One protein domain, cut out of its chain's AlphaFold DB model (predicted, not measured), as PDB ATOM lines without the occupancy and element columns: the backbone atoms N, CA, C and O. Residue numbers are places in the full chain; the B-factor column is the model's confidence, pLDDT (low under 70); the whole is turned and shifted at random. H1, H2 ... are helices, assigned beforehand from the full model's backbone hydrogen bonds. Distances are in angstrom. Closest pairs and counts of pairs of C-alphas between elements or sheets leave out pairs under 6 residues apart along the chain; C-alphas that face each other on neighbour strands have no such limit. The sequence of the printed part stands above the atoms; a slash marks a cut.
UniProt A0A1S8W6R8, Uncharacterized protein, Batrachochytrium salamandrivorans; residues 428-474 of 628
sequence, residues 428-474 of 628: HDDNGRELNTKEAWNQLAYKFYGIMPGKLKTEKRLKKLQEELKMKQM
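This is residues 428 to 474 of the 628 residues of an uncharacterized protein of Batrachochytrium salamandrivorans (UniProt A0A1S8W6R8). An unnamed loop, residues 428 to 436, leads into an open, uneven U: helix H1 is one arm, residues 450 to 454 make the bend, and the longer helix H2 runs back as the other arm, with a gap between the two. The printed part has 47 residues with two named helices, H1 then H2, and no named strand; its class is all helix. It is only just loose, close to compact, with a radius of gyration of the C-alphas of 11.7 A, and elongated, spanning 38 by 22 by 15 A.

Look first at H1, residues 437 to 449, then at H2, residues 455 to 473: they are apart, with no C-alpha of the one within 8 A of the other. A tight link of 5 residues joins them. In both, every O i to N i+4 pair is within hydrogen-bond range.

Find C-alpha 437 at (33.529, 27.805, -40.216); from there H1 runs 17.8 A to C-alpha 449. H2 runs 26.5 A, from C-alpha 455 at (35.517, 45.913, -53.085) to C-alpha 473 at (40.952, 46.210, -27.123).

The C-alphas farthest apart, of Tyr 449 and Met 474, are 37.5 A apart. The printed part has no cut, and no printed residue is under 70 in pLDDT.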
ATOM      1  N   HIS A 428      42.584  29.826 -40.123       93.88
ATOM      2  CA  HIS A 428      43.110  31.142 -39.771       93.88
ATOM      3  C   HIS A 428      43.089  32.069 -40.989       93.88
ATOM      4  O   HIS A 428      43.279  31.617 -42.115       93.88
ATOM      5  N   ASP A 429      42.836  33.352 -40.739       91.50
ATOM      6  CA  ASP A 429      42.950  34.441 -41.715       91.50
ATOM      7  C   ASP A 429      44.426  34.804 -41.955       91.50
ATOM      8  O   ASP A 429      45.283  34.461 -41.135       91.50
ATOM      9  N   ASP A 430      44.721  35.598 -42.989       90.12
ATOM     10  CA  ASP A 430      46.085  36.097 -43.266       90.12
ATOM     11  C   ASP A 430      46.679  36.875 -42.069       90.12
ATOM     12  O   ASP A 430      47.888  36.917 -41.857       90.12
ATOM     13  N   ASN A 431      45.813  37.458 -41.232       87.19
ATOM     14  CA  ASN A 431      46.172  38.156 -39.994       87.19
ATOM     15  C   ASN A 431      46.304  37.234 -38.759       87.19
ATOM     16  O   ASN A 431      46.291  37.729 -37.633       87.19
ATOM     17  N   GLY A 432      46.345  35.908 -38.925       89.06
ATOM     18  CA  GLY A 432      46.460  34.939 -37.822       89.06
ATOM     19  C   GLY A 432      45.216  34.822 -36.928       89.06
ATOM     20  O   GLY A 432      45.263  34.201 -35.869       89.06
ATOM     21  N   ARG A 433      44.086  35.415 -37.330       90.50
ATOM     22  CA  ARG A 433      42.811  35.360 -36.600       90.50
ATOM     23  C   ARG A 433      42.107  34.030 -36.870       90.50
ATOM     24  O   ARG A 433      41.864  33.712 -38.030       90.50
ATOM     25  N   GLU A 434      41.721  33.302 -35.822       92.50
ATOM     26  CA  GLU A 434      40.870  32.109 -35.948       92.50
ATOM     27  C   GLU A 434      39.538  32.459 -36.634       92.50
ATOM     28  O   GLU A 434      38.824  33.381 -36.228       92.50
ATOM     29  N   LEU A 435      39.214  31.730 -37.699       92.00
ATOM     30  CA  LEU A 435      38.041  31.960 -38.531       92.00
ATOM     31  C   LEU A 435      36.870  31.083 -38.114       92.00
ATOM     32  O   LEU A 435      37.000  29.881 -37.894       92.00
ATOM     33  N   ASN A 436      35.681  31.680 -38.141       94.06
ATOM     34  CA  ASN A 436      34.433  30.933 -38.096       94.06
ATOM     35  C   ASN A 436      34.332  29.993 -39.317       94.06
ATOM     36  O   ASN A 436      34.758  30.359 -40.414       94.06
ATOM     37  N   THR A 437      33.699  28.830 -39.166       94.31
ATOM     38  CA  THR A 437      33.529  27.805 -40.216       94.31
ATOM     39  C   THR A 437      32.965  28.374 -41.522       94.31
ATOM     40  O   THR A 437      33.445  28.041 -42.602       94.31
ATOM     41  N   LYS A 438      32.008  29.309 -41.439       92.94
ATOM     42  CA  LYS A 438      31.457  30.024 -42.604       92.94
ATOM     43  C   LYS A 438      32.475  30.952 -43.279       92.94
ATOM     44  O   LYS A 438      32.465  31.081 -44.499       92.94
ATOM     45  N   GLU A 439      33.330  31.626 -42.509       92.19
ATOM     46  CA  GLU A 439      34.374  32.501 -43.060       92.19
ATOM     47  C   GLU A 439      35.513  31.685 -43.682       92.19
ATOM     48  O   GLU A 439      35.955  32.014 -44.782       92.19
ATOM     49  N   ALA A 440      35.897  30.577 -43.045       95.38
ATOM     50  CA  ALA A 440      36.840  29.601 -43.579       95.38
ATOM     51  C   ALA A 440      36.342  28.967 -44.889       95.38
ATOM     52  O   ALA A 440      37.072  28.945 -45.878       95.38
ATOM     53  N   TRP A 441      35.079  28.521 -44.934       95.25
ATOM     54  CA  TRP A 441      34.471  27.996 -46.160       95.25
ATOM     55  C   TRP A 441      34.426  29.049 -47.270       95.25
ATOM     56  O   TRP A 441      34.789  28.744 -48.401       95.25
ATOM     57  N   ASN A 442      34.059  30.298 -46.957       93.94
ATOM     58  CA  ASN A 442      34.083  31.385 -47.939       93.94
ATOM     59  C   ASN A 442      35.495  31.635 -48.490       93.94
ATOM     60  O   ASN A 442      35.640  31.809 -49.693       93.94
ATOM     61  N   GLN A 443      36.537  31.642 -47.653       93.94
ATOM     62  CA  GLN A 443      37.916  31.819 -48.126       93.94
ATOM     63  C   GLN A 443      38.413  30.645 -48.963       93.94
ATOM     64  O   GLN A 443      39.022  30.863 -50.011       93.94
ATOM     65  N   LEU A 444      38.110  29.414 -48.549       93.56
ATOM     66  CA  LEU A 444      38.414  28.220 -49.332       93.56
ATOM     67  C   LEU A 444      37.684  28.279 -50.682       93.56
ATOM     68  O   LEU A 444      38.310  28.045 -51.711       93.56
ATOM     69  N   ALA A 445      36.416  28.697 -50.705       95.19
ATOM     70  CA  ALA A 445      35.652  28.918 -51.928       95.19
ATOM     71  C   ALA A 445      36.248  30.036 -52.806       95.19
ATOM     72  O   ALA A 445      36.392  29.832 -54.006       95.19
ATOM     73  N   TYR A 446      36.657  31.183 -52.252       94.06
ATOM     74  CA  TYR A 446      37.311  32.247 -53.033       94.06
ATOM     75  C   TYR A 446      38.647  31.785 -53.628       94.06
ATOM     76  O   TYR A 446      38.946  32.106 -54.775       94.06
ATOM     77  N   LYS A 447      39.423  30.979 -52.890       94.25
ATOM     78  CA  LYS A 447      40.665  30.366 -53.386       94.25
ATOM     79  C   LYS A 447      40.406  29.276 -54.433       94.25
ATOM     80  O   LYS A 447      41.188  29.148 -55.367       94.25
ATOM     81  N   PHE A 448      39.317  28.519 -54.297       96.81
ATOM     82  CA  PHE A 448      38.918  27.451 -55.219       96.81
ATOM     83  C   PHE A 448      38.345  27.989 -56.539       96.81
ATOM     84  O   PHE A 448      38.729  27.529 -57.608       96.81
ATOM     85  N   TYR A 449      37.452  28.979 -56.475       95.94
ATOM     86  CA  TYR A 449      36.838  29.596 -57.656       95.94
ATOM     87  C   TYR A 449      37.695  30.710 -58.277       95.94
ATOM     88  O   TYR A 449      37.365  31.185 -59.359       95.94
ATOM     89  N   GLY A 450      38.736  31.195 -57.590       96.00
ATOM     90  CA  GLY A 450      39.557  32.341 -58.015       96.00
ATOM     91  C   GLY A 450      38.847  33.704 -57.953       96.00
ATOM     92  O   GLY A 450      39.478  34.742 -58.140       96.00
ATOM     93  N   ILE A 451      37.543  33.730 -57.664       95.00
ATOM     94  CA  ILE A 451      36.725  34.945 -57.626       95.00
ATOM     95  C   ILE A 451      36.768  35.537 -56.217       95.00
ATOM     96  O   ILE A 451      36.099  35.056 -55.299       95.00
ATOM     97  N   MET A 452      37.527  36.620 -56.053       91.12
ATOM     98  CA  MET A 452      37.536  37.392 -54.811       91.12
ATOM     99  C   MET A 452      36.223  38.171 -54.614       91.12
ATOM    100  O   MET A 452      35.593  38.610 -55.581       91.12
ATOM    101  N   PRO A 453      35.784  38.396 -53.360       94.38
ATOM    102  CA  PRO A 453      34.639  39.253 -53.084       94.38
ATOM    103  C   PRO A 453      34.929  40.696 -53.524       94.38
ATOM    104  O   PRO A 453      35.965  41.261 -53.188       94.38
ATOM    105  N   GLY A 454      33.992  41.317 -54.245       94.75
ATOM    106  CA  GLY A 454      34.160  42.687 -54.743       94.75
ATOM    107  C   GLY A 454      34.356  43.738 -53.636       94.75
ATOM    108  O   GLY A 454      33.868  43.572 -52.516       94.75
ATOM    109  N   LYS A 455      35.017  44.851 -53.986       95.12
ATOM    110  CA  LYS A 455      35.517  45.913 -53.085       95.12
ATOM    111  C   LYS A 455      34.573  46.317 -51.937       95.12
ATOM    112  O   LYS A 455      34.976  46.323 -50.780       95.12
ATOM    113  N   LEU A 456      33.290  46.566 -52.211       95.75
ATOM    114  CA  LEU A 456      32.336  46.975 -51.167       95.75
ATOM    115  C   LEU A 456      32.110  45.891 -50.086       95.75
ATOM    116  O   LEU A 456      31.731  46.200 -48.956       95.75
ATOM    117  N   LYS A 457      32.314  44.608 -50.413       94.06
ATOM    118  CA  LYS A 457      32.234  43.492 -49.455       94.06
ATOM    119  C   LYS A 457      33.531  43.340 -48.656       94.06
ATOM    120  O   LYS A 457      33.444  43.058 -47.462       94.06
ATOM    121  N   THR A 458      34.701  43.548 -49.268       91.94
ATOM    122  CA  THR A 458      35.986  43.517 -48.546       91.94
ATOM    123  C   THR A 458      36.100  44.684 -47.575       91.94
ATOM    124  O   THR A 458      36.399  44.450 -46.409       91.94
ATOM    125  N   GLU A 459      35.734  45.902 -47.982       94.25
ATOM    126  CA  GLU A 459      35.684  47.083 -47.105       94.25
ATOM    127  C   GLU A 459      34.748  46.874 -45.905       94.25
ATOM    128  O   GLU A 459      35.129  47.140 -44.766       94.25
ATOM    129  N   LYS A 460      33.547  46.316 -46.122       95.44
ATOM    130  CA  LYS A 460      32.620  45.976 -45.026       95.44
ATOM    131  C   LYS A 460      33.184  44.908 -44.083       95.44
ATOM    132  O   LYS A 460      32.987  45.018 -42.874       95.44
ATOM    133  N   ARG A 461      33.887  43.889 -44.601       90.75
ATOM    134  CA  ARG A 461      34.533  42.854 -43.772       90.75
ATOM    135  C   ARG A 461      35.703  43.431 -42.970       90.75
ATOM    136  O   ARG A 461      35.806  43.140 -41.784       90.75
ATOM    137  N   LEU A 462      36.517  44.288 -43.584       92.31
ATOM    138  CA  LEU A 462      37.634  44.980 -42.939       92.31
ATOM    139  C   LEU A 462      37.132  45.917 -41.833       92.31
ATOM    140  O   LEU A 462      37.636  45.853 -40.716       92.31
ATOM    141  N   LYS A 463      36.074  46.699 -42.088       93.94
ATOM    142  CA  LYS A 463      35.441  47.546 -41.064       93.94
ATOM    143  C   LYS A 463      34.888  46.721 -39.897       93.94
ATOM    144  O   LYS A 463      35.129  47.073 -38.749       93.94
ATOM    145  N   LYS A 464      34.214  45.596 -40.171       92.38
ATOM    146  CA  LYS A 464      33.738  44.671 -39.123       92.38
ATOM    147  C   LYS A 464      34.895  44.102 -38.293       92.38
ATOM    148  O   LYS A 464      34.772  44.021 -37.079       92.38
ATOM    149  N   LEU A 465      36.020  43.757 -38.924       90.75
ATOM    150  CA  LEU A 465      37.223  43.283 -38.233       90.75
ATOM    151  C   LEU A 465      37.844  44.390 -37.366       90.75
ATOM    152  O   LEU A 465      38.191  44.129 -36.219       90.75
ATOM    153  N   GLN A 466      37.926  45.629 -37.860       90.75
ATOM    154  CA  GLN A 466      38.368  46.786 -37.070       90.75
ATOM    155  C   GLN A 466      37.441  47.068 -35.880       90.75
ATOM    156  O   GLN A 466      37.925  47.350 -34.787       90.75
ATOM    157  N   GLU A 467      36.124  46.968 -36.068       89.56
ATOM    158  CA  GLU A 467      35.138  47.102 -34.994       89.56
ATOM    159  C   GLU A 467      35.298  45.975 -33.957       89.56
ATOM    160  O   GLU A 467      35.405  46.270 -32.772       89.56
ATOM    161  N   GLU A 468      35.428  44.708 -34.370       87.75
ATOM    162  CA  GLU A 468      35.712  43.564 -33.481       87.75
ATOM    163  C   GLU A 468      37.038  43.709 -32.719       87.75
ATOM    164  O   GLU A 468      37.111  43.422 -31.523       87.75
ATOM    165  N   LEU A 469      38.091  44.174 -33.394       88.88
ATOM    166  CA  LEU A 469      39.409  44.397 -32.803       88.88
ATOM    167  C   LEU A 469      39.351  45.533 -31.779       88.88
ATOM    168  O   LEU A 469      39.831  45.359 -30.660       88.88
ATOM    169  N   LYS A 470      38.697  46.653 -32.113       86.38
ATOM    170  CA  LYS A 470      38.459  47.764 -31.183       86.38
ATOM    171  C   LYS A 470      37.630  47.307 -29.980       86.38
ATOM    172  O   LYS A 470      38.008  47.589 -28.849       86.38
ATOM    173  N   MET A 471      36.559  46.542 -30.202       81.94
ATOM    174  CA  MET A 471      35.750  45.934 -29.134       81.94
ATOM    175  C   MET A 471      36.586  45.051 -28.201       81.94
ATOM    176  O   MET A 471      36.378  45.089 -26.994       81.94
ATOM    177  N   LYS A 472      37.535  44.276 -28.742       83.38
ATOM    178  CA  LYS A 472      38.429  43.409 -27.958       83.38
ATOM    179  C   LYS A 472      39.543  44.178 -27.234       83.38
ATOM    180  O   LYS A 472      40.011  43.719 -26.197       83.38
ATOM    181  N   GLN A 473      39.984  45.316 -27.773       82.81
ATOM    182  CA  GLN A 473      40.952  46.210 -27.123       82.81
ATOM    183  C   GLN A 473      40.329  47.043 -25.996       82.81
ATOM    184  O   GLN A 473      41.030  47.434 -25.065       82.81
ATOM    185  N   MET A 474      39.031  47.341 -26.073       76.00
ATOM    186  CA  MET A 474      38.335  48.114 -25.047       76.00
ATOM    187  C   MET A 474      38.076  47.258 -23.802       76.00
ATOM    188  O   MET A 474      37.681  46.097 -23.880       76.00
TER     189      MET A 474